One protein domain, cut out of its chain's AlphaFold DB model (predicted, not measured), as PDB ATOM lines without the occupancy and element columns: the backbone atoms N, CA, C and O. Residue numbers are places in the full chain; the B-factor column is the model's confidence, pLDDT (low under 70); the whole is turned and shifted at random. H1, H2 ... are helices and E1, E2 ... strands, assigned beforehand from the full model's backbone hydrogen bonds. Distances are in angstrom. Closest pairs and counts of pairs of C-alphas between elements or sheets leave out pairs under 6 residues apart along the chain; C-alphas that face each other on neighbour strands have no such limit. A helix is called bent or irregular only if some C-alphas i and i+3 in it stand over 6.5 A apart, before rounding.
ATOM      1  N   PHE A 147      16.174 -34.003  35.261       96.19
ATOM      2  CA  PHE A 147      17.016 -34.953  36.000       96.19
ATOM      3  C   PHE A 147      16.201 -35.856  36.938       96.19
ATOM      4  O   PHE A 147      16.184 -37.073  36.777       96.19
ATOM      5  N   TRP A 148      15.449 -35.259  37.868       97.56
ATOM      6  CA  TRP A 148      14.650 -36.018  38.835       97.56
ATOM      7  C   TRP A 148      13.480 -36.761  38.205       97.56
ATOM      8  O   TRP A 148      13.147 -37.850  38.659       97.56
ATOM      9  N   LYS A 149      12.888 -36.219  37.136       95.69
ATOM     10  CA  LYS A 149      11.893 -36.946  36.344       95.69
ATOM     11  C   LYS A 149      12.491 -38.251  35.811       95.69
ATOM     12  O   LYS A 149      11.899 -39.304  36.005       95.69
ATOM     13  N   THR A 150      13.657 -38.183  35.170       94.75
ATOM     14  CA  THR A 150      14.346 -39.356  34.620       94.75
ATOM     15  C   THR A 150      14.684 -40.369  35.715       94.75
ATOM     16  O   THR A 150      14.362 -41.541  35.560       94.75
ATOM     17  N   VAL A 151      15.237 -39.913  36.846       96.50
ATOM     18  CA  VAL A 151      15.559 -40.778  37.994       96.50
ATOM     19  C   VAL A 151      14.313 -41.488  38.529       96.50
ATOM     20  O   VAL A 151      14.288 -42.708  38.638       96.50
ATOM     21  N   LEU A 152      13.255 -40.737  38.847       96.44
ATOM     22  CA  LEU A 152      12.074 -41.286  39.519       96.44
ATOM     23  C   LEU A 152      11.206 -42.164  38.611       96.44
ATOM     24  O   LEU A 152      10.468 -43.000  39.122       96.44
ATOM     25  N   GLN A 153      11.263 -41.982  37.289       90.69
ATOM     26  CA  GLN A 153      10.514 -42.813  36.340       90.69
ATOM     27  C   GLN A 153      11.102 -44.214  36.167       90.69
ATOM     28  O   GLN A 153      10.341 -45.149  35.926       90.69
ATOM     29  N   VAL A 154      12.425 -44.350  36.267       86.44
ATOM     30  CA  VAL A 154      13.125 -45.626  36.042       86.44
ATOM     31  C   VAL A 154      13.402 -46.368  37.348       86.44
ATOM     32  O   VAL A 154      13.543 -47.588  37.340       86.44
ATOM     33  N   HIS A 155      13.412 -45.668  38.484       93.50
ATOM     34  CA  HIS A 155      13.630 -46.297  39.781       93.50
ATOM     35  C   HIS A 155      12.582 -47.385  40.073       93.50
ATOM     36  O   HIS A 155      11.400 -47.082  40.264       93.50
ATOM     37  N   SER A 156      13.031 -48.642  40.180       87.62
ATOM     38  CA  SER A 156      12.169 -49.831  40.281       87.62
ATOM     39  C   SER A 156      11.160 -49.737  41.423       87.62
ATOM     40  O   SER A 156       9.971 -49.973  41.232       87.62
ATOM     41  N   ASP A 157      11.636 -49.323  42.594       94.56
ATOM     42  CA  ASP A 157      10.853 -49.431  43.825       94.56
ATOM     43  C   ASP A 157       9.957 -48.211  44.065       94.56
ATOM     44  O   ASP A 157       8.940 -48.306  44.747       94.56
ATOM     45  N   PHE A 158      10.284 -47.046  43.491       96.12
ATOM     46  CA  PHE A 158       9.535 -45.810  43.739       96.12
ATOM     47  C   PHE A 158       8.084 -45.912  43.242       96.12
ATOM     48  O   PHE A 158       7.155 -45.433  43.902       96.12
ATOM     49  N   ALA A 159       7.875 -46.583  42.105       92.81
ATOM     50  CA  ALA A 159       6.558 -46.780  41.510       92.81
ATOM     51  C   ALA A 159       5.610 -47.616  42.391       92.81
ATOM     52  O   ALA A 159       4.392 -47.444  42.297       92.81
ATOM     53  N   ASP A 160       6.134 -48.458  43.286       95.19
ATOM     54  CA  ASP A 160       5.318 -49.303  44.168       95.19
ATOM     55  C   ASP A 160       4.634 -48.511  45.291       95.19
ATOM     56  O   ASP A 160       3.602 -48.929  45.831       95.19
ATOM     57  N   TYR A 161       5.158 -47.328  45.623       96.56
ATOM     58  CA  TYR A 161       4.612 -46.488  46.688       96.56
ATOM     59  C   TYR A 161       3.437 -45.622  46.230       96.56
ATOM     60  O   TYR A 161       2.598 -45.247  47.055       96.56
ATOM     61  N   ILE A 162       3.346 -45.282  44.939       95.50
ATOM     62  CA  ILE A 162       2.379 -44.293  44.442       95.50
ATOM     63  C   ILE A 162       1.596 -44.781  43.211       95.50
ATOM     64  O   ILE A 162       2.113 -45.497  42.364       95.50
ATOM     65  N   PRO A 163       0.328 -44.365  43.032       94.81
ATOM     66  CA  PRO A 163      -0.431 -44.697  41.832       94.81
ATOM     67  C   PRO A 163       0.161 -44.040  40.581       94.81
ATOM     68  O   PRO A 163       0.483 -42.853  40.617       94.81
ATOM     69  N   VAL A 164       0.124 -44.744  39.445       93.69
ATOM     70  CA  VAL A 164       0.616 -44.274  38.131       93.69
ATOM     71  C   VAL A 164       0.123 -42.867  37.753       93.69
ATOM     72  O   VAL A 164       0.867 -42.061  37.205       93.69
ATOM     73  N   SER A 165      -1.114 -42.508  38.118       93.25
ATOM     74  CA  SER A 165      -1.676 -41.171  37.864       93.25
ATOM     75  C   SER A 165      -0.911 -40.020  38.530       93.25
ATOM     76  O   SER A 165      -1.155 -38.862  38.196       93.25
ATOM     77  N   ASN A 166      -0.049 -40.313  39.507       95.38
ATOM     78  CA  ASN A 166       0.734 -39.322  40.241       95.38
ATOM     79  C   ASN A 166       2.002 -38.937  39.477       95.38
ATOM     80  O   ASN A 166       2.483 -37.827  39.688       95.38
ATOM     81  N   PHE A 167       2.494 -39.777  38.553       95.19
ATOM     82  CA  PHE A 167       3.705 -39.478  37.781       95.19
ATOM     83  C   PHE A 167       3.588 -38.180  36.982       95.19
ATOM     84  O   PHE A 167       4.552 -37.438  36.898       95.19
ATOM     85  N   LYS A 168       2.376 -37.803  36.547       95.50
ATOM     86  CA  LYS A 168       2.102 -36.480  35.958       95.50
ATOM     87  C   LYS A 168       2.631 -35.310  36.807       95.50
ATOM     88  O   LYS A 168       3.026 -34.295  36.249       95.50
ATOM     89  N   TYR A 169       2.596 -35.434  38.134       95.94
ATOM     90  CA  TYR A 169       3.037 -34.396  39.067       95.94
ATOM     91  C   TYR A 169       4.425 -34.666  39.651       95.94
ATOM     92  O   TYR A 169       5.131 -33.718  39.981       95.94
ATOM     93  N   VAL A 170       4.838 -35.933  39.748       96.00
ATOM     94  CA  VAL A 170       6.229 -36.298  40.065       96.00
ATOM     95  C   VAL A 170       7.175 -35.787  38.976       96.00
ATOM     96  O   VAL A 170       8.225 -35.242  39.292       96.00
ATOM     97  N   ASP A 171       6.762 -35.847  37.709       96.19
ATOM     98  CA  ASP A 171       7.481 -35.286  36.559       96.19
ATOM     99  C   ASP A 171       7.747 -33.776  36.682       96.19
ATOM    100  O   ASP A 171       8.614 -33.244  35.989       96.19
ATOM    101  N   LEU A 172       6.999 -33.075  37.542       97.00
ATOM    102  CA  LEU A 172       7.162 -31.645  37.800       97.00
ATOM    103  C   LEU A 172       8.167 -31.360  38.920       97.00
ATOM    104  O   LEU A 172       8.394 -30.191  39.226       97.00
ATOM    105  N   ILE A 173       8.764 -32.377  39.546       97.75
ATOM    106  CA  ILE A 173       9.831 -32.179  40.530       97.75
ATOM    107  C   ILE A 173      11.059 -31.631  39.802       97.75
ATOM    108  O   ILE A 173      11.746 -32.327  39.057       97.75
ATOM    109  N   LYS A 174      11.331 -30.351  40.046       96.00
ATOM    110  CA  LYS A 174      12.494 -29.624  39.548       96.00
ATOM    111  C   LYS A 174      13.759 -30.073  40.261       96.00
ATOM    112  O   LYS A 174      14.769 -30.328  39.616       96.00
ATOM    113  N   ASN A 175      13.720 -30.100  41.592       97.25
ATOM    114  CA  ASN A 175      14.877 -30.441  42.402       97.25
ATOM    115  C   ASN A 175      14.476 -31.050  43.748       97.25
ATOM    116  O   ASN A 175      13.404 -30.750  44.278       97.25
ATOM    117  N   ILE A 176      15.361 -31.877  44.306       98.31
ATOM    118  CA  ILE A 176      15.230 -32.471  45.637       98.31
ATOM    119  C   ILE A 176      16.500 -32.152  46.419       98.31
ATOM    120  O   ILE A 176      17.609 -32.321  45.916       98.31
ATOM    121  N   LYS A 177      16.346 -31.703  47.665       97.75
ATOM    122  CA  LYS A 177      17.448 -31.540  48.613       97.75
ATOM    123  C   LYS A 177      17.185 -32.375  49.854       97.75
ATOM    124  O   LYS A 177      16.156 -32.198  50.501       97.75
ATOM    125  N   MET A 178      18.131 -33.240  50.200       97.94
ATOM    126  CA  MET A 178      18.150 -33.925  51.485       97.94
ATOM    127  C   MET A 178      19.136 -33.235  52.421       97.94
ATOM    128  O   MET A 178      20.203 -32.784  52.008       97.94
ATOM    129  N   THR A 179      18.791 -33.136  53.697       96.81
ATOM    130  CA  THR A 179      19.692 -32.628  54.732       96.81
ATOM    131  C   THR A 179      19.599 -33.513  55.962       96.81
ATOM    132  O   THR A 179      18.548 -33.589  56.598       96.81
ATOM    133  N   MET A 180      20.705 -34.179  56.292       95.69
ATOM    134  CA  MET A 180      20.842 -34.943  57.530       95.69
ATOM    135  C   MET A 180      20.920 -33.976  58.714       95.69
ATOM    136  O   MET A 180      21.745 -33.064  58.720       95.69
ATOM    137  N   LEU A 181      20.060 -34.165  59.713       94.44
ATOM    138  CA  LEU A 181      20.039 -33.361  60.938       94.44
ATOM    139  C   LEU A 181      20.884 -34.004  62.041       94.44
ATOM    140  O   LEU A 181      21.513 -33.306  62.834       94.44
ATOM    141  N   ASN A 182      20.881 -35.335  62.093       91.69
ATOM    142  CA  ASN A 182      21.699 -36.157  62.981       91.69
ATOM    143  C   ASN A 182      21.864 -37.562  62.362       91.69
ATOM    144  O   ASN A 182      21.852 -37.694  61.141       91.69
ATOM    145  N   ASN A 183      22.095 -38.604  63.166       85.94
ATOM    146  CA  ASN A 183      22.347 -39.964  62.675       85.94
ATOM    147  C   ASN A 183      21.144 -40.568  61.943       85.94
ATOM    148  O   ASN A 183      21.336 -41.378  61.043       85.94
ATOM    149  N   THR A 184      19.935 -40.183  62.341       91.06
ATOM    150  CA  THR A 184      18.687 -40.846  61.947       91.06
ATOM    151  C   THR A 184      17.672 -39.873  61.367       91.06
ATOM    152  O   THR A 184      16.838 -40.253  60.556       91.06
ATOM    153  N   ASP A 185      17.733 -38.613  61.788       97.00
ATOM    154  CA  ASP A 185      16.773 -37.590  61.412       97.00
ATOM    155  C   ASP A 185      17.272 -36.833  60.186       97.00
ATOM    156  O   ASP A 185      18.436 -36.426  60.103       97.00
ATOM    157  N   PHE A 186      16.365 -36.575  59.256       98.25
ATOM    158  CA  PHE A 186      16.670 -35.904  58.002       98.25
ATOM    159  C   PHE A 186      15.483 -35.086  57.517       98.25
ATOM    160  O   PHE A 186      14.349 -35.226  57.974       98.25
ATOM    161  N   THR A 187      15.756 -34.182  56.588       98.62
ATOM    162  CA  THR A 187      14.746 -33.348  55.947       98.62
ATOM    163  C   THR A 187      14.853 -33.481  54.441       98.62
ATOM    164  O   THR A 187      15.952 -33.411  53.895       98.62
ATOM    165  N   LEU A 188      13.710 -33.664  53.783       98.69
ATOM    166  CA  LEU A 188      13.578 -33.669  52.333       98.69
ATOM    167  C   LEU A 188      12.836 -32.412  51.897       98.69
ATOM    168  O   LEU A 188      11.709 -32.164  52.328       98.69
ATOM    169  N   ARG A 189      13.457 -31.638  51.014       98.50
ATOM    170  CA  ARG A 189      12.856 -30.487  50.354       98.50
ATOM    171  C   ARG A 189      12.649 -30.795  48.880       98.50
ATOM    172  O   ARG A 189      13.601 -31.121  48.179       98.50
ATOM    173  N   PHE A 190      11.416 -30.635  48.423       98.50
ATOM    174  CA  PHE A 190      10.998 -30.816  47.039       98.50
ATOM    175  C   PHE A 190      10.653 -29.463  46.431       98.50
ATOM    176  O   PHE A 190       9.911 -28.688  47.036       98.50
ATOM    177  N   GLU A 191      11.150 -29.200  45.230       98.19
ATOM    178  CA  GLU A 191      10.782 -28.033  44.431       98.19
ATOM    179  C   GLU A 191       9.980 -28.491  43.219       98.19
ATOM    180  O   GLU A 191      10.477 -29.267  42.407       98.19
ATOM    181  N   PHE A 192       8.746 -28.015  43.094       97.94
ATOM    182  CA  PHE A 192       7.836 -28.381  42.014       97.94
ATOM    183  C   PHE A 192       7.669 -27.230  41.028       97.94
ATOM    184  O   PHE A 192       7.444 -26.095  41.438       97.94
ATOM    185  N   LEU A 193       7.696 -27.536  39.733       97.25
ATOM    186  CA  LEU A 193       7.313 -26.624  38.660       97.25
ATOM    187  C   LEU A 193       5.792 -26.436  38.608       97.25
ATOM    188  O   LEU A 193       5.018 -27.320  38.982       97.25
ATOM    189  N   ALA A 194       5.362 -25.289  38.082       97.12
ATOM    190  CA  ALA A 194       3.953 -25.031  37.818       97.12
ATOM    191  C   ALA A 194       3.435 -25.846  36.620       97.12
ATOM    192  O   ALA A 194       4.118 -26.021  35.614       97.12
ATOM    193  N   SER A 195       2.173 -26.258  36.704       95.50
ATOM    194  CA  SER A 195       1.383 -26.851  35.624       95.50
ATOM    195  C   SER A 195      -0.072 -26.375  35.728       95.50
ATOM    196  O   SER A 195      -0.482 -25.740  36.704       95.50
ATOM    197  N   GLU A 196      -0.898 -26.666  34.723       94.00
ATOM    198  CA  GLU A 196      -2.326 -26.360  34.780       94.00
ATOM    199  C   GLU A 196      -2.968 -26.971  36.037       94.00
ATOM    200  O   GLU A 196      -2.915 -28.178  36.272       94.00
ATOM    201  N   GLY A 197      -3.550 -26.115  36.880       92.00
ATOM    202  CA  GLY A 197      -4.191 -26.540  38.124       92.00
ATOM    203  C   GLY A 197      -3.242 -27.005  39.235       92.00
ATOM    204  O   GLY A 197      -3.739 -27.504  40.242       92.00
ATOM    205  N   PHE A 198      -1.926 -26.816  39.098       96.69
ATOM    206  CA  PHE A 198      -0.926 -27.140  40.118       96.69
ATOM    207  C   PHE A 198       0.163 -26.050  40.166       96.69
ATOM    208  O   PHE A 198       0.892 -25.879  39.191       96.69
ATOM    209  N   PRO A 199       0.256 -25.250  41.242       97.00
ATOM    210  CA  PRO A 199       1.191 -24.129  41.290       97.00
ATOM    211  C   PRO A 199       2.639 -24.587  41.506       97.00
ATOM    212  O   PRO A 199       2.881 -25.630  42.112       97.00
ATOM    213  N   GLU A 200       3.589 -23.750  41.080       97.94
ATOM    214  CA  GLU A 200       4.977 -23.844  41.540       97.94
ATOM    215  C   GLU A 200       5.006 -23.676  43.061       97.94
ATOM    216  O   GLU A 200       4.382 -22.762  43.611       97.94
ATOM    217  N   GLN A 201       5.693 -24.584  43.745       98.25
ATOM    218  CA  GLN A 201       5.778 -24.594  45.202       98.25
ATOM    219  C   GLN A 201       7.013 -25.363  45.670       98.25
ATOM    220  O   GLN A 201       7.517 -26.244  44.976       98.25
ATOM    221  N   SER A 202       7.476 -25.048  46.878       98.19
ATOM    222  CA  SER A 202       8.517 -25.802  47.573       98.19
ATOM    223  C   SER A 202       7.935 -26.365  48.859       98.19
ATOM    224  O   SER A 202       7.302 -25.630  49.615       98.19
ATOM    225  N   VAL A 203       8.172 -27.647  49.117       98.31
ATOM    226  CA  VAL A 203       7.634 -28.352  50.285       98.31
ATOM    227  C   VAL A 203       8.770 -29.058  51.001       98.31
ATOM    228  O   VAL A 203       9.561 -29.756  50.373       98.31
ATOM    229  N   GLU A 204       8.856 -28.867  52.312       98.50
ATOM    230  CA  GLU A 204       9.912 -29.431  53.144       98.50
ATOM    231  C   GLU A 204       9.306 -30.316  54.230       98.50
ATOM    232  O   GLU A 204       8.441 -29.872  54.982       98.50
ATOM    233  N   LYS A 205       9.748 -31.574  54.297       98.69
ATOM    234  CA  LYS A 205       9.251 -32.570  55.244       98.69
ATOM    235  C   LYS A 205      10.403 -33.167  56.040       98.69
ATOM    236  O   LYS A 205      11.360 -33.686  55.469       98.69
ATOM    237  N   THR A 206      10.291 -33.089  57.362       98.69
ATOM    238  CA  THR A 206      11.292 -33.589  58.309       98.69
ATOM    239  C   THR A 206      10.847 -34.903  58.928       98.69
ATOM    240  O   THR A 206       9.736 -35.010  59.447       98.69
ATOM    241  N   PHE A 207      11.764 -35.860  58.942       98.69
ATOM    242  CA  PHE A 207      11.590 -37.185  59.503       98.69
ATOM    243  C   PHE A 207      12.505 -37.370  60.709       98.69
ATOM    244  O   PHE A 207      13.649 -36.910  60.706       98.69
ATOM    245  N   LYS A 208      11.982 -38.010  61.756       98.19
ATOM    246  CA  LYS A 208      12.695 -38.241  63.012       98.19
ATOM    247  C   LYS A 208      12.470 -39.640  63.540       98.19
ATOM    248  O   LYS A 208      11.334 -40.123  63.523       98.19
ATOM    249  N   LEU A 209      13.521 -40.247  64.075       96.69
ATOM    250  CA  LEU A 209      13.411 -41.527  64.762       96.69
ATOM    251  C   LEU A 209      12.738 -41.336  66.129       96.69
ATOM    252  O   LEU A 209      13.111 -40.472  66.923       96.69
ATOM    253  N   CYS A 210      11.733 -42.155  66.419       95.44
ATOM    254  CA  CYS A 210      11.011 -42.159  67.682       95.44
ATOM    255  C   CYS A 210      10.986 -43.576  68.256       95.44
ATOM    256  O   CYS A 210      10.664 -44.513  67.544       95.44
ATOM    257  N   LYS A 211      11.275 -43.734  69.552       94.62
ATOM    258  CA  LYS A 211      11.138 -45.017  70.277       94.62
ATOM    259  C   LYS A 211       9.909 -45.070  71.194       94.62
ATOM    260  O   LYS A 211       9.566 -46.102  71.757       94.62
ATOM    261  N   ASP A 212       9.227 -43.937  71.364       94.88
ATOM    262  CA  ASP A 212       8.061 -43.827  72.241       94.88
ATOM    263  C   ASP A 212       6.798 -44.367  71.557       94.88
ATOM    264  O   ASP A 212       6.048 -43.634  70.903       94.88
ATOM    265  N   ILE A 213       6.555 -45.665  71.742       94.00
ATOM    266  CA  ILE A 213       5.383 -46.363  71.201       94.00
ATOM    267  C   ILE A 213       4.052 -45.856  71.783       94.00
ATOM    268  O   ILE A 213       2.998 -46.099  71.198       94.00
ATOM    269  N   THR A 214       4.056 -45.100  72.891       93.69
ATOM    270  CA  THR A 214       2.814 -44.557  73.477       93.69
ATOM    271  C   THR A 214       2.164 -43.488  72.595       93.69
ATOM    272  O   THR A 214       0.970 -43.208  72.722       93.69
ATOM    273  N   LYS A 215       2.927 -42.917  71.653       93.81
ATOM    274  CA  LYS A 215       2.429 -41.960  70.655       93.81
ATOM    275  C   LYS A 215       1.624 -42.623  69.538       93.81
ATOM    276  O   LYS A 215       0.902 -41.926  68.816       93.81
ATOM    277  N   LEU A 216       1.735 -43.943  69.386       93.50
ATOM    278  CA  LEU A 216       1.060 -44.686  68.335       93.50
ATOM    279  C   LEU A 216      -0.450 -44.753  68.571       93.50
ATOM    280  O   LEU A 216      -0.954 -44.930  69.678       93.50
ATOM    281  N   LYS A 217      -1.199 -44.645  67.478       91.88
ATOM    282  CA  LYS A 217      -2.655 -44.764  67.422       91.88
ATOM    283  C   LYS A 217      -3.027 -45.891  66.471       91.88
ATOM    284  O   LYS A 217      -2.388 -46.084  65.438       91.88
ATOM    285  N   TYR A 218      -4.132 -46.565  66.785       86.50
ATOM    286  CA  TYR A 218      -4.668 -47.685  66.000       86.50
ATOM    287  C   TYR A 218      -3.721 -48.897  65.917       86.50
ATOM    288  O   TYR A 218      -3.694 -49.595  64.907       86.50
ATOM    289  N   THR A 219      -2.998 -49.180  67.003       85.12
ATOM    290  CA  THR A 219      -2.020 -50.278  67.123       85.12
ATOM    291  C   THR A 219      -2.635 -51.674  67.156       85.12
ATOM    292  O   THR A 219      -1.909 -52.652  67.159       85.12
ATOM    293  N   SER A 220      -3.965 -51.815  67.108       84.31
ATOM    294  CA  SER A 220      -4.653 -53.118  67.161       84.31
ATOM    295  C   SER A 220      -4.324 -54.067  65.996       84.31
ATOM    296  O   SER A 220      -4.891 -55.152  65.919       84.31
ATOM    297  N   LYS A 221      -3.542 -53.601  65.020       81.50
ATOM    298  CA  LYS A 221      -3.069 -54.368  63.867       81.50
ATOM    299  C   LYS A 221      -1.581 -54.706  63.938       81.50
ATOM    300  O   LYS A 221      -1.138 -55.434  63.061       81.50
ATOM    301  N   LEU A 222      -0.864 -54.145  64.907       88.12
ATOM    302  CA  LEU A 222       0.536 -54.454  65.145       88.12
ATOM    303  C   LEU A 222       0.622 -55.677  66.055       88.12
ATOM    304  O   LEU A 222      -0.217 -55.843  66.947       88.12
ATOM    305  N   THR A 223       1.603 -56.532  65.806       92.44
ATOM    306  CA  THR A 223       1.954 -57.639  66.693       92.44
ATOM    307  C   THR A 223       2.734 -57.121  67.902       92.44
ATOM    308  O   THR A 223       3.257 -56.004  67.902       92.44
ATOM    309  N   ASP A 224       2.807 -57.935  68.955       92.50
ATOM    310  CA  ASP A 224       3.620 -57.603  70.128       92.50
ATOM    311  C   ASP A 224       5.113 -57.514  69.762       92.50
ATOM    312  O   ASP A 224       5.807 -56.645  70.284       92.50
ATOM    313  N   ASP A 225       5.574 -58.343  68.819       93.44
ATOM    314  CA  ASP A 225       6.949 -58.321  68.305       93.44
ATOM    315  C   ASP A 225       7.240 -57.020  67.538       93.44
ATOM    316  O   ASP A 225       8.238 -56.362  67.805       93.44
ATOM    317  N   GLU A 226       6.325 -56.568  66.669       92.00
ATOM    318  CA  GLU A 226       6.470 -55.282  65.966       92.00
ATOM    319  C   GLU A 226       6.541 -54.112  66.958       92.00
ATOM    320  O   GLU A 226       7.351 -53.200  66.807       92.00
ATOM    321  N   LEU A 227       5.712 -54.126  68.007       92.31
ATOM    322  CA  LEU A 227       5.747 -53.090  69.043       92.31
ATOM    323  C   LEU A 227       7.042 -53.127  69.862       92.31
ATOM    324  O   LEU A 227       7.530 -52.065  70.262       92.31
ATOM    325  N   LEU A 228       7.581 -54.320  70.117       92.69
ATOM    326  CA  LEU A 228       8.854 -54.494  70.803       92.69
ATOM    327  C   LEU A 228       9.994 -53.914  69.962       92.69
ATOM    328  O   LEU A 228      10.704 -53.036  70.456       92.69
ATOM    329  N   ASP A 229      10.081 -54.289  68.685       93.25
ATOM    330  CA  ASP A 229      11.087 -53.787  67.745       93.25
ATOM    331  C   ASP A 229      11.030 -52.259  67.627       93.25
ATOM    332  O   ASP A 229      12.043 -51.569  67.736       93.25
ATOM    333  N   MET A 230       9.827 -51.693  67.495       93.75
ATOM    334  CA  MET A 230       9.628 -50.241  67.449       93.75
ATOM    335  C   MET A 230      10.071 -49.536  68.739       93.75
ATOM    336  O   MET A 230      10.481 -48.376  68.693       93.75
ATOM    337  N   SER A 231       9.973 -50.195  69.896       93.50
ATOM    338  CA  SER A 231      10.425 -49.629  71.172       93.50
ATOM    339  C   SER A 231      11.942 -49.725  71.365       93.50
ATOM    340  O   SER A 231      12.538 -48.844  71.988       93.50
ATOM    341  N   GLU A 232      12.577 -50.754  70.799       91.88
ATOM    342  CA  GLU A 232      14.014 -51.012  70.913       91.88
ATOM    343  C   GLU A 232      14.817 -50.239  69.856       91.88
ATOM    344  O   GLU A 232      15.712 -49.445  70.184       91.88
ATOM    345  N   PHE A 233      14.446 -50.403  68.588       91.56
ATOM    346  CA  PHE A 233      15.142 -49.838  67.430       91.56
ATOM    347  C   PHE A 233      14.574 -48.484  67.003       91.56
ATOM    348  O   PHE A 233      15.308 -47.636  66.498       91.56
ATOM    349  N   GLY A 234      13.305 -48.221  67.312       94.50
ATOM    350  CA  GLY A 234      12.610 -47.004  66.908       94.50
ATOM    351  C   GLY A 234      11.856 -47.152  65.592       94.50
ATOM    352  O   GLY A 234      11.976 -48.135  64.872       94.50
ATOM    353  N   PHE A 235      11.058 -46.138  65.284       95.62
ATOM    354  CA  PHE A 235      10.284 -46.015  64.058       95.62
ATOM    355  C   PHE A 235      10.320 -44.572  63.564       95.62
ATOM    356  O   PHE A 235      10.445 -43.626  64.352       95.62
ATOM    357  N   LEU A 236      10.216 -44.391  62.250       97.50
ATOM    358  CA  LEU A 236      10.249 -43.063  61.658       97.50
ATOM    359  C   LEU A 236       8.925 -42.333  61.905       97.50
ATOM    360  O   LEU A 236       7.836 -42.893  61.783       97.50
ATOM    361  N   THR A 237       9.021 -41.055  62.240       98.06
ATOM    362  CA  THR A 237       7.874 -40.167  62.438       98.06
ATOM    363  C   THR A 237       8.079 -38.859  61.700       98.06
ATOM    364  O   THR A 237       9.207 -38.445  61.447       98.06
ATOM    365  N   SER A 238       6.984 -38.193  61.354       98.56
ATOM    366  CA  SER A 238       7.001 -36.879  60.711       98.56
ATOM    367  C   SER A 238       5.807 -36.057  61.177       98.56
ATOM    368  O   SER A 238       4.813 -36.592  61.663       98.56
ATOM    369  N   GLU A 239       5.871 -34.750  60.950       97.94
ATOM    370  CA  GLU A 239       4.696 -33.883  61.034       97.94
ATOM    371  C   GLU A 239       4.034 -33.710  59.653       97.94
ATOM    372  O   GLU A 239       4.715 -33.858  58.627       97.94
ATOM    373  N   PRO A 240       2.717 -33.430  59.595       98.00
ATOM    374  CA  PRO A 240       2.046 -33.027  58.364       98.00
ATOM    375  C   PRO A 240       2.605 -31.707  57.830       98.00
ATOM    376  O   PRO A 240       2.892 -30.794  58.604       98.00
ATOM    377  N   VAL A 241       2.718 -31.603  56.510       97.75
ATOM    378  CA  VAL A 241       3.209 -30.403  55.826       97.75
ATOM    379  C   VAL A 241       2.184 -29.957  54.797       97.75
ATOM    380  O   VAL A 241       1.655 -30.773  54.040       97.75
ATOM    381  N   ASP A 242       1.926 -28.652  54.762       96.25
ATOM    382  CA  ASP A 242       1.018 -28.058  53.793       96.25
ATOM    383  C   ASP A 242       1.605 -28.158  52.378       96.25
ATOM    384  O   ASP A 242       2.680 -27.637  52.079       96.25
ATOM    385  N   ILE A 243       0.859 -28.818  51.496       96.94
ATOM    386  CA  ILE A 243       1.121 -28.904  50.061       96.94
ATOM    387  C   ILE A 243      -0.171 -28.585  49.317       96.94
ATOM    388  O   ILE A 243      -1.253 -29.043  49.695       96.94
ATOM    389  N   ILE A 244      -0.081 -27.799  48.246       96.94
ATOM    390  CA  ILE A 244      -1.233 -27.515  47.393       96.94
ATOM    391  C   ILE A 244      -1.429 -28.706  46.461       96.94
ATOM    392  O   ILE A 244      -0.581 -28.987  45.616       96.94
ATOM    393  N   TRP A 245      -2.555 -29.401  46.615       97.25
ATOM    394  CA  TRP A 245      -2.916 -30.530  45.762       97.25
ATOM    395  C   TRP A 245      -3.312 -30.038  44.364       97.25
ATOM    396  O   TRP A 245      -3.856 -28.937  44.233       97.25
ATOM    397  N   PRO A 246      -3.105 -30.847  43.315       96.75
ATOM    398  CA  PRO A 246      -3.607 -30.525  41.990       96.75
ATOM    399  C   PRO A 246      -5.131 -30.426  41.977       96.75
ATOM    400  O   PRO A 246      -5.808 -31.269  42.567       96.75
ATOM    401  N   LYS A 247      -5.680 -29.465  41.227       95.00
ATOM    402  CA  LYS A 247      -7.141 -29.292  41.086       95.00
ATOM    403  C   LYS A 247      -7.853 -30.545  40.574       95.00
ATOM    404  O   LYS A 247      -8.984 -30.830  40.955       95.00
ATOM    405  N   GLU A 248      -7.195 -31.339  39.731       94.19
ATOM    406  CA  GLU A 248      -7.744 -32.615  39.249       94.19
ATOM    407  C   GLU A 248      -8.018 -33.605  40.391       94.19
ATOM    408  O   GLU A 248      -8.856 -34.499  40.262       94.19
ATOM    409  N   TYR A 249      -7.328 -33.447  41.523       95.56
ATOM    410  CA  TYR A 249      -7.466 -34.304  42.692       95.56
ATOM    411  C   TYR A 249      -8.504 -33.773  43.690       95.56
ATOM    412  O   TYR A 249      -8.705 -34.409  44.720       95.56
ATOM    413  N   ASP A 250      -9.236 -32.692  43.392       93.94
ATOM    414  CA  ASP A 250     -10.261 -32.131  44.290       93.94
ATOM    415  C   ASP A 250     -11.293 -33.180  44.740       93.94
ATOM    416  O   ASP A 250     -11.697 -33.220  45.901       93.94
ATOM    417  N   SER A 251     -11.666 -34.090  43.835       92.69
ATOM    418  CA  SER A 251     -12.630 -35.168  44.100       92.69
ATOM    419  C   SER A 251     -12.132 -36.257  45.060       92.69
ATOM    420  O   SER A 251     -12.944 -37.035  45.566       92.69
ATOM    421  N   ILE A 252     -10.820 -36.322  45.306       94.19
ATOM    422  CA  ILE A 252     -10.162 -37.280  46.205       94.19
ATOM    423  C   ILE A 252      -9.367 -36.585  47.319       94.19
ATOM    424  O   ILE A 252      -8.810 -37.264  48.178       94.19
ATOM    425  N   ASN A 253      -9.334 -35.249  47.338       92.56
ATOM    426  CA  ASN A 253      -8.599 -34.464  48.317       92.56
ATOM    427  C   ASN A 253      -9.287 -34.556  49.695       92.56
ATOM    428  O   ASN A 253     -10.414 -34.075  49.855       92.56
ATOM    429  N   PRO A 254      -8.615 -35.108  50.719       89.12
ATOM    430  CA  PRO A 254      -9.169 -35.281  52.064       89.12
ATOM    431  C   PRO A 254      -9.718 -34.002  52.702       89.12
ATOM    432  O   PRO A 254     -10.651 -34.082  53.498       89.12
ATOM    433  N   HIS A 255      -9.155 -32.838  52.363       86.81
ATOM    434  CA  HIS A 255      -9.560 -31.546  52.920       86.81
ATOM    435  C   HIS A 255     -10.805 -30.958  52.240       86.81
ATOM    436  O   HIS A 255     -11.504 -30.151  52.850       86.81
ATOM    437  N   LEU A 256     -11.090 -31.356  50.996       88.06
ATOM    438  CA  LEU A 256     -12.238 -30.870  50.218       88.06
ATOM    439  C   LEU A 256     -13.427 -31.835  50.253       88.06
ATOM    440  O   LEU A 256     -14.572 -31.430  50.036       88.06
ATOM    441  N   LEU A 257     -13.174 -33.110  50.546       85.25
ATOM    442  CA  LEU A 257     -14.219 -34.108  50.696       85.25
ATOM    443  C   LEU A 257     -15.151 -33.751  51.863       85.25
ATOM    444  O   LEU A 257     -14.741 -33.665  53.020       85.25
ATOM    445  N   GLN A 258     -16.446 -33.615  51.572       74.62
ATOM    446  CA  GLN A 258     -17.459 -33.452  52.613       74.62
ATOM    447  C   GLN A 258     -17.532 -34.727  53.454       74.62
ATOM    448  O   GLN A 258     -17.824 -35.807  52.938       74.62
ATOM    449  N   ALA A 259     -17.264 -34.603  54.754       73.69
ATOM    450  CA  ALA A 259     -17.210 -35.737  55.662       73.69
ATOM    451  C   ALA A 259     -18.574 -36.444  55.758       73.69
ATOM    452  O   ALA A 259     -19.469 -36.018  56.486       73.69
ATOM    453  N   ASN A 260     -18.716 -37.566  55.052       74.56
ATOM    454  CA  ASN A 260     -19.876 -38.441  55.154       74.56
ATOM    455  C   ASN A 260     -19.431 -39.904  55.219       74.56
ATOM    456  O   ASN A 260     -19.397 -40.632  54.231       74.56
ATOM    457  N   THR A 261     -19.111 -40.367  56.425       68.31
ATOM    458  CA  THR A 261     -18.605 -41.725  56.688       68.31
ATOM    459  C   THR A 261     -19.620 -42.844  56.425       68.31
ATOM    460  O   THR A 261     -19.269 -44.023  56.542       68.31
ATOM    461  N   LYS A 262     -20.865 -42.514  56.065       72.25
ATOM    462  CA  LYS A 262     -21.882 -43.480  55.629       72.25
ATOM    463  C   LYS A 262     -21.942 -43.638  54.109       72.25
ATOM    464  O   LYS A 262     -22.470 -44.644  53.656       72.25
ATOM    465  N   ASP A 263     -21.379 -42.700  53.352       83.62
ATOM    466  CA  ASP A 263     -21.315 -42.769  51.896       83.62
ATOM    467  C   ASP A 263     -20.138 -43.654  51.444       83.62
ATOM    468  O   ASP A 263     -18.985 -43.482  51.861       83.62
ATOM    469  N   GLU A 264     -20.436 -44.643  50.603       83.31
ATOM    470  CA  GLU A 264     -19.433 -45.532  50.017       83.31
ATOM    471  C   GLU A 264     -18.504 -44.786  49.057       83.31
ATOM    472  O   GLU A 264     -17.297 -45.051  49.054       83.31
ATOM    473  N   ASN A 265     -19.024 -43.804  48.314       85.94
ATOM    474  CA  ASN A 265     -18.228 -42.995  47.393       85.94
ATOM    475  C   ASN A 265     -17.229 -42.125  48.156       85.94
ATOM    476  O   ASN A 265     -16.055 -42.085  47.791       85.94
ATOM    477  N   PHE A 266     -17.646 -41.523  49.274       87.88
ATOM    478  CA  PHE A 266     -16.738 -40.796  50.165       87.88
ATOM    479  C   PHE A 266     -15.581 -41.685  50.641       87.88
ATOM    480  O   PHE A 266     -14.417 -41.308  50.518       87.88
ATOM    481  N   LYS A 267     -15.872 -42.893  51.148       87.56
ATOM    482  CA  LYS A 267     -14.823 -43.819  51.617       87.56
ATOM    483  C   LYS A 267     -13.878 -44.231  50.496       87.56
ATOM    484  O   LYS A 267     -12.676 -44.341  50.737       87.56
ATOM    485  N   LYS A 268     -14.413 -44.496  49.302       91.75
ATOM    486  CA  LYS A 268     -13.624 -44.862  48.125       91.75
ATOM    487  C   LYS A 268     -12.683 -43.724  47.733       91.75
ATOM    488  O   LYS A 268     -11.479 -43.955  47.652       91.75
ATOM    489  N   ASN A 269     -13.208 -42.511  47.588       92.31
ATOM    490  CA  ASN A 269     -12.435 -41.337  47.189       92.31
ATOM    491  C   ASN A 269     -11.387 -40.961  48.239       92.31
ATOM    492  O   ASN A 269     -10.235 -40.733  47.891       92.31
ATOM    493  N   TYR A 270     -11.741 -40.994  49.527       92.06
ATOM    494  CA  TYR A 270     -10.792 -40.746  50.614       92.06
ATOM    495  C   TYR A 270      -9.638 -41.759  50.595       92.06
ATOM    496  O   TYR A 270      -8.475 -41.382  50.689       92.06
ATOM    497  N   ARG A 271      -9.936 -43.058  50.435       92.12
ATOM    498  CA  ARG A 271      -8.899 -44.103  50.341       92.12
ATOM    499  C   ARG A 271      -8.028 -43.947  49.101       92.12
ATOM    500  O   ARG A 271      -6.841 -44.241  49.175       92.12
ATOM    501  N   GLN A 272      -8.608 -43.526  47.982       94.44
ATOM    502  CA  GLN A 272      -7.861 -43.237  46.764       94.44
ATOM    503  C   GLN A 272      -6.918 -42.048  46.977       94.44
ATOM    504  O   GLN A 272      -5.733 -42.164  46.682       94.44
ATOM    505  N   GLY A 273      -7.410 -40.958  47.573       94.94
ATOM    506  CA  GLY A 273      -6.613 -39.786  47.932       94.94
ATOM    507  C   GLY A 273      -5.474 -40.113  48.892       94.94
ATOM    508  O   GLY A 273      -4.345 -39.698  48.661       94.94
ATOM    509  N   MET A 274      -5.729 -40.929  49.917       95.56
ATOM    510  CA  MET A 274      -4.725 -41.354  50.904       95.56
ATOM    511  C   MET A 274      -3.552 -42.156  50.329       95.56
ATOM    512  O   MET A 274      -2.538 -42.278  51.001       95.56
ATOM    513  N   LYS A 275      -3.672 -42.707  49.118       96.12
ATOM    514  CA  LYS A 275      -2.575 -43.415  48.439       96.12
ATOM    515  C   LYS A 275      -1.764 -42.516  47.508       96.12
ATOM    516  O   LYS A 275      -0.809 -42.980  46.909       96.12
ATOM    517  N   THR A 276      -2.169 -41.265  47.312       97.31
ATOM    518  CA  THR A 276      -1.448 -40.342  46.425       97.31
ATOM    519  C   THR A 276      -0.134 -39.888  47.053       97.31
ATOM    520  O   THR A 276      -0.027 -39.811  48.276       97.31
ATOM    521  N   PHE A 277       0.828 -39.497  46.216       97.38
ATOM    522  CA  PHE A 277       2.077 -38.873  46.661       97.38
ATOM    523  C   PHE A 277       1.812 -37.634  47.538       97.38
ATOM    524  O   PHE A 277       2.497 -37.392  48.524       97.38
ATOM    525  N   PHE A 278       0.733 -36.896  47.264       97.75
ATOM    526  CA  PHE A 278       0.319 -35.737  48.060       97.75
ATOM    527  C   PHE A 278      -0.125 -36.097  49.485       97.75
ATOM    528  O   PHE A 278       0.098 -35.326  50.416       97.75
ATOM    529  N   ALA A 279      -0.723 -37.276  49.690       97.56
ATOM    530  CA  ALA A 279      -1.088 -37.737  51.027       97.56
ATOM    531  C   ALA A 279       0.129 -38.113  51.881       97.56
ATOM    532  O   ALA A 279       0.045 -38.024  53.107       97.56
ATOM    533  N   TRP A 280       1.254 -38.484  51.262       98.44
ATOM    534  CA  TRP A 280       2.499 -38.758  51.978       98.44
ATOM    535  C   TRP A 280       3.019 -37.521  52.725       98.44
ATOM    536  O   TRP A 280       3.502 -37.640  53.848       98.44
ATOM    537  N   PHE A 281       2.792 -36.306  52.211       98.31
ATOM    538  CA  PHE A 281       3.142 -35.077  52.938       98.31
ATOM    539  C   PHE A 281       2.373 -34.907  54.259       98.31
ATOM    540  O   PHE A 281       2.896 -34.310  55.199       98.31
ATOM    541  N   ASN A 282       1.203 -35.539  54.389       97.44
ATOM    542  CA  ASN A 282       0.411 -35.593  55.621       97.44
ATOM    543  C   ASN A 282       0.658 -36.853  56.473       97.44
ATOM    544  O   ASN A 282       0.043 -37.002  57.532       97.44
ATOM    545  N   TRP A 283       1.525 -37.768  56.031       98.38
ATOM    546  CA  TRP A 283       1.907 -38.950  56.801       98.38
ATOM    547  C   TRP A 283       2.700 -38.556  58.048       98.38
ATOM    548  O   TRP A 283       3.546 -37.657  57.988       98.38
ATOM    549  N   THR A 284       2.431 -39.238  59.165       97.88
ATOM    550  CA  THR A 284       3.096 -38.970  60.450       97.88
ATOM    551  C   THR A 284       3.806 -40.175  61.055       97.88
ATOM    552  O   THR A 284       4.619 -40.001  61.958       97.88
ATOM    553  N   GLY A 285       3.462 -41.390  60.620       95.69
ATOM    554  CA  GLY A 285       3.916 -42.637  61.247       95.69
ATOM    555  C   GLY A 285       3.186 -42.972  62.552       95.69
ATOM    556  O   GLY A 285       3.369 -44.041  63.123       95.69
ATOM    557  N   LEU A 286       2.292 -42.095  63.029       95.88
ATOM    558  CA  LEU A 286       1.610 -42.272  64.312       95.88
ATOM    559  C   LEU A 286       0.244 -42.952  64.185       95.88
ATOM    560  O   LEU A 286      -0.260 -43.477  65.173       95.88
ATOM    561  N   LYS A 287      -0.399 -42.946  63.008       93.44
ATOM    562  CA  LYS A 287      -1.755 -43.505  62.825       93.44
ATOM    563  C   LYS A 287      -1.741 -44.722  61.896       93.44
ATOM    564  O   LYS A 287      -2.092 -44.635  60.715       93.44
ATOM    565  N   HIS A 288      -1.407 -45.879  62.461       87.62
ATOM    566  CA  HIS A 288      -1.200 -47.119  61.715       87.62
ATOM    567  C   HIS A 288      -2.440 -47.537  60.907       87.62
ATOM    568  O   HIS A 288      -3.565 -47.629  61.411       87.62
ATOM    569  N   GLY A 289      -2.244 -47.751  59.602       87.69
ATOM    570  CA  GLY A 289      -3.299 -48.141  58.662       87.69
ATOM    571  C   GLY A 289      -4.388 -47.088  58.409       87.69
ATOM    572  O   GLY A 289      -5.454 -47.440  57.888       87.69
ATOM    573  N   LYS A 290      -4.171 -45.824  58.805       90.88
ATOM    574  CA  LYS A 290      -5.097 -44.692  58.585       90.88
ATOM    575  C   LYS A 290      -4.484 -43.526  57.804       90.88
ATOM    576  O   LYS A 290      -5.192 -42.555  57.550       90.88
ATOM    577  N   GLU A 291      -3.217 -43.635  57.432       94.75
ATOM    578  CA  GLU A 291      -2.452 -42.642  56.672       94.75
ATOM    579  C   GLU A 291      -1.968 -43.243  55.347       94.75
ATOM    580  O   GLU A 291      -2.401 -44.337  54.965       94.75
ATOM    581  N   PHE A 292      -1.094 -42.516  54.648       96.88
ATOM    582  CA  PHE A 292      -0.389 -43.027  53.479       96.88
ATOM    583  C   PHE A 292       0.286 -44.376  53.804       96.88
ATOM    584  O   PHE A 292       0.960 -44.478  54.835       96.88
ATOM    585  N   PRO A 293       0.074 -45.431  52.997       95.12
ATOM    586  CA  PRO A 293       0.680 -46.737  53.251       95.12
ATOM    587  C   PRO A 293       2.207 -46.690  53.135       95.12
ATOM    588  O   PRO A 293       2.710 -46.145  52.163       95.12
ATOM    589  N   ASN A 294       2.926 -47.299  54.084       95.06
ATOM    590  CA  ASN A 294       4.392 -47.427  54.060       95.06
ATOM    591  C   ASN A 294       5.136 -46.091  53.821       95.06
ATOM    592  O   ASN A 294       6.038 -45.993  52.990       95.06
ATOM    593  N   GLY A 295       4.695 -45.020  54.490       97.31
ATOM    594  CA  GLY A 295       5.284 -43.687  54.315       97.31
ATOM    595  C   GLY A 295       6.707 -43.561  54.859       97.31
ATOM    596  O   GLY A 295       7.483 -42.765  54.341       97.31
ATOM    597  N   ASP A 296       7.044 -44.363  55.859       97.12
ATOM    598  CA  ASP A 296       8.393 -44.596  56.363       97.12
ATOM    599  C   ASP A 296       9.270 -45.279  55.314       97.12
ATOM    600  O   ASP A 296      10.348 -44.770  55.023       97.12
ATOM    601  N   GLY A 297       8.776 -46.338  54.658       97.81
ATOM    602  CA  GLY A 297       9.486 -46.986  53.553       97.81
ATOM    603  C   GLY A 297       9.815 -46.020  52.412       97.81
ATOM    604  O   GLY A 297      10.951 -45.989  51.951       97.81
ATOM    605  N   LEU A 298       8.873 -45.153  52.016       98.44
ATOM    606  CA  LEU A 298       9.139 -44.135  50.988       98.44
ATOM    607  C   LEU A 298      10.181 -43.104  51.449       98.44
ATOM    608  O   LEU A 298      11.002 -42.652  50.656       98.44
ATOM    609  N   ALA A 299      10.156 -42.712  52.724       98.38
ATOM    610  CA  ALA A 299      11.129 -41.773  53.276       98.38
ATOM    611  C   ALA A 299      12.540 -42.377  53.321       98.38
ATOM    612  O   ALA A 299      13.492 -41.709  52.917       98.38
ATOM    613  N   ASN A 300      12.656 -43.639  53.740       97.88
ATOM    614  CA  ASN A 300      13.917 -44.377  53.729       97.88
ATOM    615  C   ASN A 300      14.410 -44.613  52.301       97.88
ATOM    616  O   ASN A 300      15.586 -44.410  52.043       97.88
ATOM    617  N   LEU A 301      13.520 -44.903  51.344       98.19
ATOM    618  CA  LEU A 301      13.896 -45.029  49.934       98.19
ATOM    619  C   LEU A 301      14.561 -43.748  49.405       98.19
ATOM    620  O   LEU A 301      15.564 -43.807  48.697       98.19
ATOM    621  N   PHE A 302      14.042 -42.575  49.782       98.31
ATOM    622  CA  PHE A 302      14.699 -41.308  49.460       98.31
ATOM    623  C   PHE A 302      16.047 -41.137  50.159       98.31
ATOM    624  O   PHE A 302      16.987 -40.644  49.537       98.31
ATOM    625  N   MET A 303      16.120 -41.502  51.436       97.19
ATOM    626  CA  MET A 303      17.294 -41.310  52.281       97.19
ATOM    627  C   MET A 303      18.465 -42.221  51.906       97.19
ATOM    628  O   MET A 303      19.605 -41.764  51.889       97.19
ATOM    629  N   GLU A 304      18.179 -43.491  51.645       96.06
ATOM    630  CA  GLU A 304      19.164 -44.561  51.504       96.06
ATOM    631  C   GLU A 304      19.541 -44.813  50.045       96.06
ATOM    632  O   GLU A 304      20.679 -45.191  49.790       96.06
ATOM    633  N   ASP A 305      18.633 -44.551  49.094       97.00
ATOM    634  CA  ASP A 305      18.854 -44.892  47.687       97.00
ATOM    635  C   ASP A 305      18.671 -43.706  46.728       97.00
ATOM    636  O   ASP A 305      19.653 -43.177  46.197       97.00
ATOM    637  N   ILE A 306      17.436 -43.218  46.545       97.56
ATOM    638  CA  ILE A 306      17.116 -42.247  45.484       97.56
ATOM    639  C   ILE A 306      18.010 -41.010  45.573       97.56
ATOM    640  O   ILE A 306      18.539 -40.572  44.554       97.56
ATOM    641  N   TYR A 307      18.164 -40.405  46.757       97.38
ATOM    642  CA  TYR A 307      18.972 -39.195  46.880       97.38
ATOM    643  C   TYR A 307      20.475 -39.494  46.814       97.38
ATOM    644  O   TYR A 307      21.144 -38.855  45.993       97.38
ATOM    645  N   PRO A 308      21.053 -40.418  47.613       95.06
ATOM    646  CA  PRO A 308      22.480 -40.723  47.532       95.06
ATOM    647  C   PRO A 308      22.927 -41.154  46.135       95.06
ATOM    648  O   PRO A 308      23.930 -40.632  45.658       95.06
ATOM    649  N   HIS A 309      22.148 -41.990  45.445       95.31
ATOM    650  CA  HIS A 309      22.541 -42.640  44.191       95.31
ATOM    651  C   HIS A 309      21.854 -42.067  42.942       95.31
ATOM    652  O   HIS A 309      21.888 -42.676  41.872       95.31
ATOM    653  N   CYS A 310      21.269 -40.867  43.029       95.75
ATOM    654  CA  CYS A 310      20.531 -40.245  41.923       95.75
ATOM    655  C   CYS A 310      21.308 -40.158  40.596       95.75
ATOM    656  O   CYS A 310      20.705 -40.327  39.539       95.75
ATOM    657  N   LEU A 311      22.627 -39.918  40.618       94.75
ATOM    658  CA  LEU A 311      23.434 -39.873  39.391       94.75
ATOM    659  C   LEU A 311      23.494 -41.240  38.702       94.75
ATOM    660  O   LEU A 311      23.342 -41.315  37.485       94.75
ATOM    661  N   LYS A 312      23.692 -42.310  39.478       93.56
ATOM    662  CA  LYS A 312      23.727 -43.682  38.964       93.56
ATOM    663  C   LYS A 312      22.404 -44.019  38.276       93.56
ATOM    664  O   LYS A 312      22.414 -44.367  37.100       93.56
ATOM    665  N   HIS A 313      21.288 -43.781  38.967       95.00
ATOM    666  CA  HIS A 313      19.937 -43.978  38.428       95.00
ATOM    667  C   HIS A 313      19.691 -43.164  37.152       95.00
ATOM    668  O   HIS A 313      19.096 -43.658  36.199       95.00
ATOM    669  N   TYR A 314      20.174 -41.917  37.096       94.69
ATOM    670  CA  TYR A 314      20.045 -41.078  35.902       94.69
ATOM    671  C   TYR A 314      20.820 -41.641  34.702       94.69
ATOM    672  O   TYR A 314      20.311 -41.632  33.582       94.69
ATOM    673  N   ILE A 315      22.049 -42.121  34.920       91.25
ATOM    674  CA  ILE A 315      22.888 -42.698  33.862       91.25
ATOM    675  C   ILE A 315      22.293 -44.015  33.359       91.25
ATOM    676  O   ILE A 315      22.224 -44.215  32.148       91.25
ATOM    677  N   GLU A 316      21.849 -44.889  34.264       90.44
ATOM    678  CA  GLU A 316      21.181 -46.152  33.919       90.44
ATOM    679  C   GLU A 316      19.932 -45.886  33.071       90.44
ATOM    680  O   GLU A 316      19.826 -46.393  31.958       90.44
ATOM    681  N   ALA A 317      19.078 -44.958  33.510       90.00
ATOM    682  CA  ALA A 317      17.898 -44.545  32.758       90.00
ATOM    683  C   ALA A 317      18.221 -44.013  31.353       90.00
ATOM    684  O   ALA A 317      17.474 -44.255  30.407       90.00
ATOM    685  N   LYS A 318      19.314 -43.256  31.193       86.75
ATOM    686  CA  LYS A 318      19.722 -42.742  29.878       86.75
ATOM    687  C   LYS A 318      20.213 -43.846  28.950       86.75
ATOM    688  O   LYS A 318      19.833 -43.830  27.784       86.75
ATOM    689  N   ARG A 319      20.981 -44.805  29.469       85.88
ATOM    690  CA  ARG A 319      21.442 -45.966  28.695       85.88
ATOM    691  C   ARG A 319      20.275 -46.789  28.178       85.88
ATOM    692  O   ARG A 319      20.219 -47.038  26.983       85.88
ATOM    693  N   ASP A 320      19.314 -47.105  29.040       83.06
ATOM    694  CA  ASP A 320      18.141 -47.886  28.645       83.06
ATOM    695  C   ASP A 320      17.342 -47.179  27.535       83.06
ATOM    696  O   ASP A 320      16.931 -47.803  26.558       83.06
ATOM    697  N   ILE A 321      17.181 -45.852  27.631       79.00
ATOM    698  CA  ILE A 321      16.508 -45.049  26.596       79.00
ATOM    699  C   ILE A 321      17.276 -45.071  25.266       79.00
ATOM    700  O   ILE A 321      16.653 -45.088  24.202       79.00
ATOM    701  N   ASP A 322      18.604 -45.009  25.301       75.56
ATOM    702  CA  ASP A 322      19.428 -44.964  24.092       75.56
ATOM    703  C   ASP A 322      19.550 -46.352  23.435       75.56
ATOM    704  O   ASP A 322      19.430 -46.458  22.212       75.56
ATOM    705  N   ASP A 323      19.644 -47.423  24.229       75.31
ATOM    706  CA  ASP A 323      19.615 -48.813  23.758       75.31
ATOM    707  C   ASP A 323      18.263 -49.160  23.099       75.31
ATOM    708  O   ASP A 323      18.218 -49.812  22.050       75.31
ATOM    709  N   GLU A 324      17.145 -48.675  23.655       64.81
ATOM    710  CA  GLU A 324      15.814 -48.823  23.048       64.81
ATOM    711  C   GLU A 324      15.678 -48.062  21.717       64.81
ATOM    712  O   GLU A 324      15.033 -48.554  20.786       64.81
ATOM    713  N   LYS A 325      16.305 -46.885  21.586       56.66
ATOM    714  CA  LYS A 325      16.320 -46.121  20.325       56.66
ATOM    715  C   LYS A 325      17.194 -46.782  19.259       56.66
ATOM    716  O   LYS A 325      16.776 -46.851  18.104       56.66
ATOM    717  N   GLY A 326      18.349 -47.332  19.639       47.56
ATOM    718  CA  GLY A 326      19.255 -48.056  18.739       47.56
ATOM    719  C   GLY A 326      18.657 -49.339  18.144       47.56
ATOM    720  O   GLY A 326      19.079 -49.788  17.080       47.56
ATOM    721  N   ALA A 327      17.626 -49.913  18.775       49.62
ATOM    722  CA  ALA A 327      16.885 -51.061  18.245       49.62
ATOM    723  C   ALA A 327      15.772 -50.687  17.239       49.62
ATOM    724  O   ALA A 327      15.225 -51.577  16.582       49.62
ATOM    725  N   SER A 328      15.421 -49.400  17.115       47.34
ATOM    726  CA  SER A 328      14.303 -48.921  16.285       47.34
ATOM    727  C   SER A 328      14.717 -48.061  15.085       47.34
ATOM    728  O   SER A 328      13.850 -47.782  14.255       47.34
TER     729      SER A 328
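AT A GLANCE: This is residues 147 to 328 of the 361 residues of the protein "Vacuolar protein sorting-associated protein 75" of Hanseniaspora opuntiae (UniProt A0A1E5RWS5). A twisted wall of four antiparallel strands, E1 to E4, is covered on one face by helix H7, while its other face is bare. The short helix H1 lies by the edge strand E1 and packs on H8, an arm whose residues 321 to 326 stick out, H2 and H3 follow H1 over tight links, and H6 lies near the centre of the whole. The printed part has 182 residues with eight named helices and four named strands, in the order H1 H2 H3 E1 E2 E3 H4 E4 H5 H6 H7 H8; the class is mixed, helices and strands. It is compact, with a radius of gyration of the C-alphas of 17.9 A and spans of 55 by 41 by 30 A.

IN THESE COORDINATES: H1, residues 147 to 154, begins at C-alpha 147 at (17.016, -34.953, 36.000). H2 is residues 158 to 161 and H3 residues 164 to 170. E1, residues 173 to 180, is 20.4 A long, E2, residues 186 to 192, 19.8 A, and E3, residues 201 to 210, 29.0 A from C-alpha 201 at (5.778, -24.594, 45.202). H4 is residues 224 to 232, E4 residues 235 to 238, H5 residues 264 to 273 and H6 residues 277 to 280. H7, residues 295 to 306, is 14.8 A long and only just irregular: C-alphas 303 and 306 are 6.9 A apart. H8, residues 310 to 326, is 24.5 A long and ends at C-alpha 326 at (19.255, -48.056, 18.739).

HOW THE PARTS SIT: E1, E2 and E3 form a meander, each strand the antiparallel neighbour of the one before. N 177 and O 189 of the hairpin E1 and E2 are 2.9 A apart, N 190 and O 203 of the hairpin E2 and E3 2.8 A, and N 208 and O 237 of E3 and E4 2.8 A, each within hydrogen-bond range. H7 is on one face of this sheet, two layers; its closest C-alphas to E4 are those of Asp 296 and Leu 236, 5.8 A apart. H1 and H4 only graze the sheet. H1 touches H8, closest at the C-alphas of Val 151 and Tyr 314, 5.0 A. H5 touches no helix. In H1, H4, H5 and H8 every O i to N i+4 pair is within hydrogen-bond range; H7 has 7 of 8, H3 has 1 of 3 with 3 of 4 O i to N i+3 pairs, and H2 and H6 are too short for an O i to N i+4 pair.

THE WHOLE: The C-alphas of Thr 214 and Ser 328, the two farthest apart, are 58.5 A apart. The printed part has no cut. The links E3 to H4, E4 to H5 and H6 to H7 are long. Residue 261 and residues 324 to 328 have pLDDT under 70.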